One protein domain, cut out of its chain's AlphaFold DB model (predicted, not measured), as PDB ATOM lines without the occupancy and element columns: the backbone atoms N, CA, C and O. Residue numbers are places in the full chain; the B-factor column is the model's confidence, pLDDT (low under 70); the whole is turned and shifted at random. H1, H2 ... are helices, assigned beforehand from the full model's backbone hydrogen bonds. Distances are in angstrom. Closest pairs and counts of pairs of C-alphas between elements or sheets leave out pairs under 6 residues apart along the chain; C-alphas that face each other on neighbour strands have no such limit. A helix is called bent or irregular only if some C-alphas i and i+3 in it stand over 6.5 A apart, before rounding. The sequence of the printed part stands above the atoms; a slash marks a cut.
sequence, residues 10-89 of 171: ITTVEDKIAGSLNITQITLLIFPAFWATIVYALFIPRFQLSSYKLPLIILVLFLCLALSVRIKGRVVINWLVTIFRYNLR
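This is residues 10 to 89 of the 171 residues of an uncharacterized protein of Berkelbacteria bacterium GW2011_GWA1_36_9 (UniProt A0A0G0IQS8). Look first for a long helical hairpin, H2 and H3 side by side, with two arms at the same end of it: residues 10 to 19, holding H1, stick out beyond the start of H2, and H4 turns off from the end of H3 at about a right angle, with residues 81 to 89 sticking out. The printed part has 80 residues with four named helices, H1, H2, H3 and H4 in chain order, and no named strand; the class is all helix. The whole is loose, with a radius of gyration of the C-alphas of 16.8 A, and flat, spanning 54 by 40 by 15 A.

Start at H1, residues 10 to 18, which touches no helix. H2, residues 23 to 42, and H3, residues 53 to 68, touch and form a hairpin at a shallow tilt of 10 degrees, opposite ways; their closest C-alphas, of Pro 32 and Leu 61, are 5.2 A apart. H2 has a kink of 26 degrees near residue 30 and is only just irregular, with C-alphas 29 and 32 6.6 A apart. H4, residues 76 to 87, touches H3 only at the corner, about perpendicular at 89 degrees; the closest C-alphas are those of Leu 67 and Val 76, 5.2 A apart. Each O i to N i+4 pair is within hydrogen-bond range in H4, against 4 of 5 in H1, 13 of 16 in H2 and 11 of 12 in H3.

Find C-alpha 10 at (226.124, 151.488, 207.632), where H1 begins. H2 runs 28.4 A from C-alpha 23 at (227.362, 129.249, 216.266), H3 runs 22.9 A, and H4 runs 16.9 A to C-alpha 87 at (222.966, 106.881, 203.737).

The farthest C-alphas, of Ile 10 and Pro 45, are 55.1 A apart. The printed part has no cut and no long link. Confidence is low, under 70, in residues 10 to 19.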
ATOM      1  N   ILE A  10     224.645 151.478 207.646       58.81
ATOM      2  CA  ILE A  10     226.124 151.488 207.632       58.81
ATOM      3  C   ILE A  10     226.678 150.504 208.672       58.81
ATOM      4  O   ILE A  10     227.518 149.670 208.341       58.81
ATOM      5  N   THR A  11     226.120 150.499 209.886       59.28
ATOM      6  CA  THR A  11     226.532 149.553 210.936       59.28
ATOM      7  C   THR A  11     226.140 148.110 210.606       59.28
ATOM      8  O   THR A  11     226.839 147.181 210.994       59.28
ATOM      9  N   THR A  12     225.077 147.892 209.821       61.38
ATOM     10  CA  THR A  12     224.641 146.534 209.436       61.38
ATOM     11  C   THR A  12     225.591 145.866 208.429       61.38
ATOM     12  O   THR A  12     225.740 144.642 208.428       61.38
ATOM     13  N   VAL A  13     226.220 146.639 207.535       61.62
ATOM     14  CA  VAL A  13     227.119 146.082 206.505       61.62
ATOM     15  C   VAL A  13     228.475 145.717 207.108       61.62
ATOM     16  O   VAL A  13     229.016 144.660 206.785       61.62
ATOM     17  N   GLU A  14     228.985 146.546 208.018       59.12
ATOM     18  CA  GLU A  14     230.235 146.284 208.738       59.12
ATOM     19  C   GLU A  14     230.109 145.071 209.669       59.12
ATOM     20  O   GLU A  14     230.969 144.186 209.652       59.12
ATOM     21  N   ASP A  15     228.991 144.945 210.390       56.81
ATOM     22  CA  ASP A  15     228.761 143.826 211.311       56.81
ATOM     23  C   ASP A  15     228.596 142.480 210.572       56.81
ATOM     24  O   ASP A  15     229.058 141.428 211.019       56.81
ATOM     25  N   LYS A  16     228.060 142.502 209.341       61.12
ATOM     26  CA  LYS A  16     227.995 141.316 208.465       61.12
ATOM     27  C   LYS A  16     229.381 140.788 208.065       61.12
ATOM     28  O   LYS A  16     229.519 139.597 207.768       61.12
ATOM     29  N   ILE A  17     230.387 141.661 208.028       59.28
ATOM     30  CA  ILE A  17     231.773 141.326 207.679       59.28
ATOM     31  C   ILE A  17     232.552 140.921 208.939       59.28
ATOM     32  O   ILE A  17     233.289 139.935 208.902       59.28
ATOM     33  N   ALA A  18     232.339 141.616 210.061       53.97
ATOM     34  CA  ALA A  18     233.014 141.348 211.333       53.97
ATOM     35  C   ALA A  18     232.516 140.066 212.037       53.97
ATOM     36  O   ALA A  18     233.297 139.379 212.694       53.97
ATOM     37  N   GLY A  19     231.244 139.693 211.856       60.12
ATOM     38  CA  GLY A  19     230.590 138.578 212.549       60.12
ATOM     39  C   GLY A  19     230.175 137.417 211.643       60.12
ATOM     40  O   GLY A  19     229.030 136.971 211.689       60.12
ATOM     41  N   SER A  20     231.061 136.901 210.784       72.75
ATOM     42  CA  SER A  20     230.669 135.852 209.822       72.75
ATOM     43  C   SER A  20     230.730 134.410 210.352       72.75
ATOM     44  O   SER A  20     230.391 133.489 209.606       72.75
ATOM     45  N   LEU A  21     231.110 134.167 211.614       76.12
ATOM     46  CA  LEU A  21     231.175 132.814 212.190       76.12
ATOM     47  C   LEU A  21     229.809 132.353 212.715       76.12
ATOM     48  O   LEU A  21     229.155 133.026 213.501       76.12
ATOM     49  N   ASN A  22     229.365 131.174 212.273       83.69
ATOM     50  CA  ASN A  22     228.120 130.565 212.749       83.69
ATOM     51  C   ASN A  22     228.366 130.025 214.158       83.69
ATOM     52  O   ASN A  22     229.450 129.501 214.411       83.69
ATOM     53  N   ILE A  23     227.340 129.996 215.003       85.69
ATOM     54  CA  ILE A  23     227.362 129.249 216.266       85.69
ATOM     55  C   ILE A  23     227.860 127.818 216.030       85.69
ATOM     56  O   ILE A  23     228.761 127.368 216.727       85.69
ATOM     57  N   THR A  24     227.389 127.134 214.979       87.75
ATOM     58  CA  THR A  24     227.861 125.777 214.646       87.75
ATOM     59  C   THR A  24     229.366 125.719 214.365       87.75
ATOM     60  O   THR A  24     230.012 124.751 214.748       87.75
ATOM     61  N   GLN A  25     229.944 126.737 213.719       88.75
ATOM     62  CA  GLN A  25     231.387 126.791 213.457       88.75
ATOM     63  C   GLN A  25     232.176 127.076 214.728       88.75
ATOM     64  O   GLN A  25     233.229 126.483 214.923       88.75
ATOM     65  N   ILE A  26     231.663 127.949 215.594       90.06
ATOM     66  CA  ILE A  26     232.274 128.242 216.891       90.06
ATOM     67  C   ILE A  26     232.282 126.973 217.747       90.06
ATOM     68  O   ILE A  26     233.334 126.570 218.233       90.06
ATOM     69  N   THR A  27     231.144 126.282 217.860       90.81
ATOM     70  CA  THR A  27     231.057 124.995 218.563       90.81
ATOM     71  C   THR A  27     232.020 123.971 217.974       90.81
ATOM     72  O   THR A  27     232.702 123.275 218.725       90.81
ATOM     73  N   LEU A  28     232.108 123.902 216.642       92.00
ATOM     74  CA  LEU A  28     233.041 123.010 215.971       92.00
ATOM     75  C   LEU A  28     234.483 123.354 216.363       92.00
ATOM     76  O   LEU A  28     235.184 122.479 216.838       92.00
ATOM     77  N   LEU A  29     234.897 124.620 216.283       92.19
ATOM     78  CA  LEU A  29     236.256 125.071 216.617       92.19
ATOM     79  C   LEU A  29     236.649 124.872 218.087       92.19
ATOM     80  O   LEU A  29     237.834 124.749 218.382       92.19
ATOM     81  N   ILE A  30     235.683 124.808 219.004       94.06
ATOM     82  CA  ILE A  30     235.935 124.493 220.416       94.06
ATOM     83  C   ILE A  30     236.148 122.976 220.615       94.06
ATOM     84  O   ILE A  30     236.875 122.556 221.517       94.06
ATOM     85  N   PHE A  31     235.566 122.129 219.762       95.00
ATOM     86  CA  PHE A  31     235.602 120.670 219.899       95.00
ATOM     87  C   PHE A  31     237.018 120.057 219.998       95.00
ATOM     88  O   PHE A  31     237.217 119.204 220.865       95.00
ATOM     89  N   PRO A  32     238.034 120.472 219.213       95.56
ATOM     90  CA  PRO A  32     239.397 119.954 219.338       95.56
ATOM     91  C   PRO A  32     240.018 120.167 220.718       95.56
ATOM     92  O   PRO A  32     240.804 119.330 221.156       95.56
ATOM     93  N   ALA A  33     239.660 121.244 221.424       94.50
ATOM     94  CA  ALA A  33     240.147 121.482 222.781       94.50
ATOM     95  C   ALA A  33     239.578 120.441 223.757       94.50
ATOM     96  O   ALA A  33     240.324 119.864 224.546       94.50
ATOM     97  N   PHE A  34     238.284 120.124 223.646       96.00
ATOM     98  CA  PHE A  34     237.676 119.021 224.399       96.00
ATOM     99  C   PHE A  34     238.267 117.663 224.011       96.00
ATOM    100  O   PHE A  34     238.516 116.820 224.867       96.00
ATOM    101  N   TRP A  35     238.539 117.438 222.727       95.44
ATOM    102  CA  TRP A  35     239.203 116.214 222.293       95.44
ATOM    103  C   TRP A  35     240.608 116.086 222.893       95.44
ATOM    104  O   TRP A  35     240.980 115.022 223.386       95.44
ATOM    105  N   ALA A  36     241.371 117.180 222.924       93.44
ATOM    106  CA  ALA A  36     242.694 117.214 223.530       93.44
ATOM    107  C   ALA A  36     242.650 116.872 225.025       93.44
ATOM    108  O   ALA A  36     243.474 116.077 225.482       93.44
ATOM    109  N   THR A  37     241.678 117.397 225.782       93.50
ATOM    110  CA  THR A  37     241.538 117.069 227.212       93.50
ATOM    111  C   THR A  37     241.173 115.602 227.428       93.50
ATOM    112  O   THR A  37     241.757 114.957 228.298       93.50
ATOM    113  N   ILE A  38     240.290 115.040 226.596       93.81
ATOM    114  CA  ILE A  38     239.929 113.615 226.626       93.81
ATOM    115  C   ILE A  38     241.157 112.739 226.350       93.81
ATOM    116  O   ILE A  38     241.448 111.822 227.122       93.81
ATOM    117  N   VAL A  39     241.915 113.033 225.288       92.81
ATOM    118  CA  VAL A  39     243.134 112.286 224.938       92.81
ATOM    119  C   VAL A  39     244.175 112.396 226.053       92.81
ATOM    120  O   VAL A  39     244.799 111.405 226.427       92.81
ATOM    121  N   TYR A  40     244.346 113.583 226.631       91.88
ATOM    122  CA  TYR A  40     245.316 113.818 227.696       91.88
ATOM    123  C   TYR A  40     244.978 113.071 228.995       91.88
ATOM    124  O   TYR A  40     245.881 112.513 229.629       91.88
ATOM    125  N   ALA A  41     243.695 113.027 229.366       91.88
ATOM    126  CA  ALA A  41     243.219 112.415 230.604       91.88
ATOM    127  C   ALA A  41     243.085 110.884 230.520       91.88
ATOM    128  O   ALA A  41     243.420 110.189 231.481       91.88
ATOM    129  N   LEU A  42     242.602 110.346 229.392       91.75
ATOM    130  CA  LEU A  42     242.294 108.916 229.267       91.75
ATOM    131  C   LEU A  42     243.482 108.068 228.796       91.75
ATOM    132  O   LEU A  42     243.635 106.938 229.264       91.75
ATOM    133  N   PHE A  43     244.340 108.581 227.904       88.56
ATOM    134  CA  PHE A  43     245.447 107.790 227.353       88.56
ATOM    135  C   PHE A  43     246.644 107.726 228.314       88.56
ATOM    136  O   PHE A  43     247.138 108.744 228.806       88.56
ATOM    137  N   ILE A  44     247.150 106.513 228.542       84.56
ATOM    138  CA  ILE A  44     248.318 106.216 229.387       84.56
ATOM    139  C   ILE A  44     249.603 106.526 228.601       84.56
ATOM    140  O   ILE A  44     249.722 106.036 227.481       84.56
ATOM    141  N   PRO A  45     250.591 107.273 229.128       88.25
ATOM    142  CA  PRO A  45     250.719 107.823 230.485       88.25
ATOM    143  C   PRO A  45     249.796 109.021 230.734       88.25
ATOM    144  O   PRO A  45     249.788 109.971 229.953       88.25
ATOM    145  N   ARG A  46     249.002 108.986 231.807       86.88
ATOM    146  CA  ARG A  46     248.020 110.045 232.101       86.88
ATOM    147  C   ARG A  46     248.735 111.335 232.493       86.88
ATOM    148  O   ARG A  46     249.752 111.284 233.176       86.88
ATOM    149  N   PHE A  47     248.192 112.473 232.068       85.19
ATOM    150  CA  PHE A  47     248.731 113.803 232.387       85.19
ATOM    151  C   PHE A  47     250.192 114.035 231.961       85.19
ATOM    152  O   PHE A  47     250.906 114.836 232.558       85.19
ATOM    153  N   GLN A  48     250.642 113.337 230.920       88.25
ATOM    154  CA  GLN A  48     251.934 113.572 230.287       88.25
ATOM    155  C   GLN A  48     251.750 113.714 228.775       88.25
ATOM    156  O   GLN A  48     250.969 112.979 228.148       88.25
ATOM    157  N   LEU A  49     252.471 114.677 228.196       84.00
ATOM    158  CA  LEU A  49     252.555 114.890 226.754       84.00
ATOM    159  C   LEU A  49     253.536 113.877 226.160       84.00
ATOM    160  O   LEU A  49     254.743 114.082 226.156       84.00
ATOM    161  N   SER A  50     252.994 112.758 225.683       88.31
ATOM    162  CA  SER A  50     253.749 111.740 224.954       88.31
ATOM    163  C   SER A  50     253.641 111.964 223.445       88.31
ATOM    164  O   SER A  50     252.594 112.392 222.950       88.31
ATOM    165  N   SER A  51     254.701 111.636 222.705       89.69
ATOM    166  CA  SER A  51     254.841 111.923 221.272       89.69
ATOM    167  C   SER A  51     253.722 111.338 220.411       89.69
ATOM    168  O   SER A  51     253.350 111.941 219.412       89.69
ATOM    169  N   TYR A  52     253.134 110.202 220.804       90.75
ATOM    170  CA  TYR A  52     252.044 109.576 220.050       90.75
ATOM    171  C   TYR A  52     250.685 110.285 220.229       90.75
ATOM    172  O   TYR A  52     249.791 110.113 219.404       90.75
ATOM    173  N   LYS A  53     250.503 111.100 221.282       91.62
ATOM    174  CA  LYS A  53     249.242 111.826 221.533       91.62
ATOM    175  C   LYS A  53     249.104 113.064 220.650       91.62
ATOM    176  O   LYS A  53     248.000 113.395 220.225       91.62
ATOM    177  N   LEU A  54     250.222 113.731 220.360       92.31
ATOM    178  CA  LEU A  54     250.269 114.925 219.512       92.31
ATOM    179  C   LEU A  54     249.654 114.716 218.121       92.31
ATOM    180  O   LEU A  54     248.752 115.483 217.783       92.31
ATOM    181  N   PRO A  55     250.043 113.697 217.325       94.06
ATOM    182  CA  PRO A  55     249.434 113.488 216.015       94.06
ATOM    183  C   PRO A  55     247.931 113.201 216.120       94.06
ATOM    184  O   PRO A  55     247.175 113.645 215.262       94.06
ATOM    185  N   LEU A  56     247.472 112.545 217.194       92.44
ATOM    186  CA  LEU A  56     246.049 112.284 217.435       92.44
ATOM    187  C   LEU A  56     245.242 113.578 217.632       92.44
ATOM    188  O   LEU A  56     244.132 113.710 217.118       92.44
ATOM    189  N   ILE A  57     245.794 114.529 218.388       93.56
ATOM    190  CA  ILE A  57     245.157 115.825 218.660       93.56
ATOM    191  C   ILE A  57     245.198 116.706 217.408       93.56
ATOM    192  O   ILE A  57     244.181 117.279 217.019       93.56
ATOM    193  N   ILE A  58     246.360 116.775 216.755       94.69
ATOM    194  CA  ILE A  58     246.580 117.587 215.555       94.69
ATOM    195  C   ILE A  58     245.667 117.127 214.413       94.69
ATOM    196  O   ILE A  58     245.060 117.959 213.741       94.69
ATOM    197  N   LEU A  59     245.505 115.816 214.221       96.00
ATOM    198  CA  LEU A  59     244.617 115.273 213.195       96.00
ATOM    199  C   LEU A  59     243.173 115.749 213.387       96.00
ATOM    200  O   LEU A  59     242.537 116.194 212.429       96.00
ATOM    201  N   VAL A  60     242.661 115.710 214.619       95.50
ATOM    202  CA  VAL A  60     241.294 116.165 214.913       95.50
ATOM    203  C   VAL A  60     241.163 117.683 214.790       95.50
ATOM    204  O   VAL A  60     240.140 118.160 214.297       95.50
ATOM    205  N   LEU A  61     242.198 118.447 215.152       95.38
ATOM    206  CA  LEU A  61     242.242 119.894 214.933       95.38
ATOM    207  C   LEU A  61     242.101 120.238 213.443       95.38
ATOM    208  O   LEU A  61     241.235 121.029 213.073       95.38
ATOM    209  N   PHE A  62     242.909 119.618 212.578       95.56
ATOM    210  CA  PHE A  62     242.848 119.857 211.134       95.56
ATOM    211  C   PHE A  62     241.521 119.407 210.526       95.56
ATOM    212  O   PHE A  62     240.954 120.126 209.704       95.56
ATOM    213  N   LEU A  63     240.992 118.260 210.959       94.50
ATOM    214  CA  LEU A  63     239.682 117.786 210.519       94.50
ATOM    215  C   LEU A  63     238.585 118.800 210.868       94.50
ATOM    216  O   LEU A  63     237.762 119.156 210.027       94.50
ATOM    217  N   CYS A  64     238.602 119.311 212.095       93.88
ATOM    218  CA  CYS A  64     237.673 120.330 212.558       93.88
ATOM    219  C   CYS A  64     237.793 121.642 211.764       93.88
ATOM    220  O   CYS A  64     236.777 122.215 211.365       93.88
ATOM    221  N   LEU A  65     239.017 122.104 211.496       91.94
ATOM    222  CA  LEU A  65     239.259 123.286 210.665       91.94
ATOM    223  C   LEU A  65     238.698 123.098 209.253       91.94
ATOM    224  O   LEU A  65     237.969 123.963 208.769       91.94
ATOM    225  N   ALA A  66     238.958 121.947 208.629       91.88
ATOM    226  CA  ALA A  66     238.442 121.619 207.304       91.88
ATOM    227  C   ALA A  66     236.903 121.585 207.273       91.88
ATOM    228  O   ALA A  66     236.288 122.155 206.372       91.88
ATOM    229  N   LEU A  67     236.261 120.980 208.280       90.88
ATOM    230  CA  LEU A  67     234.796 120.932 208.383       90.88
ATOM    231  C   LEU A  67     234.163 122.300 208.688       90.88
ATOM    232  O   LEU A  67     232.988 122.507 208.367       90.88
ATOM    233  N   SER A  68     234.914 123.223 209.296       90.38
ATOM    234  CA  SER A  68     234.451 124.579 209.610       90.38
ATOM    235  C   SER A  68     234.396 125.483 208.377       90.38
ATOM    236  O   SER A  68     233.690 126.491 208.391       90.38
ATOM    237  N   VAL A  69     235.081 125.135 207.283       89.19
ATOM    238  CA  VAL A  69     235.083 125.939 206.053       89.19
ATOM    239  C   VAL A  69     233.655 126.138 205.529       89.19
ATOM    240  O   VAL A  69     232.836 125.215 205.495       89.19
ATOM    241  N   ARG A  70     233.342 127.371 205.107       86.62
ATOM    242  CA  ARG A  70     232.098 127.672 204.388       86.62
ATOM    243  C   ARG A  70     232.332 127.630 202.893       86.62
ATOM    244  O   ARG A  70     233.170 128.358 202.376       86.62
ATOM    245  N   ILE A  71     231.498 126.870 202.199       83.19
ATOM    246  CA  ILE A  71     231.436 126.854 200.739       83.19
ATOM    247  C   ILE A  71     230.062 127.397 200.339       83.19
ATOM    248  O   ILE A  71     229.033 126.900 200.801       83.19
ATOM    249  N   LYS A  72     230.032 128.453 199.512       81.25
ATOM    250  CA  LYS A  72     228.793 129.118 199.042       81.25
ATOM    251  C   LYS A  72     227.811 129.476 200.180       81.25
ATOM    252  O   LYS A  72     226.606 129.270 200.068       81.25
ATOM    253  N   GLY A  73     228.333 129.966 201.308       77.75
ATOM    254  CA  GLY A  73     227.524 130.390 202.460       77.75
ATOM    255  C   GLY A  73     226.998 129.262 203.360       77.75
ATOM    256  O   GLY A  73     226.351 129.553 204.362       77.75
ATOM    257  N   ARG A  74     227.301 127.988 203.067       81.75
ATOM    258  CA  ARG A  74     226.953 126.839 203.922       81.75
ATOM    259  C   ARG A  74     228.211 126.188 204.495       81.75
ATOM    260  O   ARG A  74     229.221 126.069 203.808       81.75
ATOM    261  N   VAL A  75     228.145 125.764 205.754       87.75
ATOM    262  CA  VAL A  75     229.245 125.061 206.436       87.75
ATOM    263  C   VAL A  75     229.341 123.626 205.905       87.75
ATOM    264  O   VAL A  75     228.310 122.970 205.731       87.75
ATOM    265  N   VAL A  76     230.557 123.128 205.662       88.19
ATOM    266  CA  VAL A  76     230.804 121.771 205.129       88.19
ATOM    267  C   VAL A  76     230.205 120.679 206.021       88.19
ATOM    268  O   VAL A  76     229.643 119.712 205.509       88.19
ATOM    269  N   ILE A  77     230.217 120.853 207.345       88.56
ATOM    270  CA  ILE A  77     229.612 119.877 208.266       88.56
ATOM    271  C   ILE A  77     228.129 119.601 207.973       88.56
ATOM    272  O   ILE A  77     227.684 118.460 208.067       88.56
ATOM    273  N   ASN A  78     227.365 120.605 207.536       88.25
ATOM    274  CA  ASN A  78     225.943 120.431 207.231       88.25
ATOM    275  C   ASN A  78     225.735 119.546 205.994       88.25
ATOM    276  O   ASN A  78     224.789 118.755 205.941       88.25
ATOM    277  N   TRP A  79     226.634 119.650 205.014       90.81
ATOM    278  CA  TRP A  79     226.650 118.754 203.860       90.81
ATOM    279  C   TRP A  79     226.949 117.320 204.286       90.81
ATOM    280  O   TRP A  79     226.214 116.408 203.913       90.81
ATOM    281  N   LEU A  80     227.966 117.133 205.132       90.75
ATOM    282  CA  LEU A  80     228.350 115.816 205.635       90.75
ATOM    283  C   LEU A  80     227.207 115.148 206.411       90.75
ATOM    284  O   LEU A  80     226.882 113.991 206.154       90.75
ATOM    285  N   VAL A  81     226.540 115.889 207.300       91.31
ATOM    286  CA  VAL A  81     225.381 115.398 208.063       91.31
ATOM    287  C   VAL A  81     224.232 115.004 207.134       91.31
ATOM    288  O   VAL A  81     223.582 113.986 207.363       91.31
ATOM    289  N   THR A  82     223.988 115.772 206.070       92.38
ATOM    290  CA  THR A  82     222.933 115.463 205.094       92.38
ATOM    291  C   THR A  82     223.234 114.167 204.344       92.38
ATOM    292  O   THR A  82     222.372 113.294 204.267       92.38
ATOM    293  N   ILE A  83     224.467 113.999 203.856       93.44
ATOM    294  CA  ILE A  83     224.910 112.776 203.168       93.44
ATOM    295  C   ILE A  83     224.846 111.572 204.114       93.44
ATOM    296  O   ILE A  83     224.357 110.507 203.740       93.44
ATOM    297  N   PHE A  84     225.290 111.742 205.360       94.31
ATOM    298  CA  PHE A  84     225.266 110.685 206.363       94.31
ATOM    299  C   PHE A  84     223.837 110.233 206.688       94.31
ATOM    300  O   PHE A  84     223.538 109.042 206.640       94.31
ATOM    301  N   ARG A  85     222.921 111.181 206.936       93.31
ATOM    302  CA  ARG A  85     221.493 110.890 207.153       93.31
ATOM    303  C   ARG A  85     220.854 110.214 205.947       93.31
ATOM    304  O   ARG A  85     220.050 109.304 206.116       93.31
ATOM    305  N   TYR A  86     221.221 110.642 204.743       93.56
ATOM    306  CA  TYR A  86     220.746 110.019 203.515       93.56
ATOM    307  C   TYR A  86     221.199 108.557 203.406       93.56
ATOM    308  O   TYR A  86     220.398 107.700 203.042       93.56
ATOM    309  N   ASN A  87     222.445 108.248 203.779       93.31
ATOM    310  CA  ASN A  87     222.966 106.881 203.737       93.31
ATOM    311  C   ASN A  87     222.387 105.980 204.846       93.31
ATOM    312  O   ASN A  87     222.127 104.805 204.613       93.31
ATOM    313  N   LEU A  88     222.119 106.536 206.034       91.69
ATOM    314  CA  LEU A  88     221.458 105.820 207.134       91.69
ATOM    315  C   LEU A  88     219.967 105.554 206.896       91.69
ATOM    316  O   LEU A  88     219.338 104.841 207.681       91.69
ATOM    317  N   ARG A  89     219.374 106.134 205.850       89.19
ATOM    318  CA  ARG A  89     217.961 105.932 205.550       89.19
ATOM    319  C   ARG A  89     217.692 104.437 205.311       89.19
ATOM    320  O   ARG A  89     218.325 103.848 204.430       89.19
TER     321      ARG A  89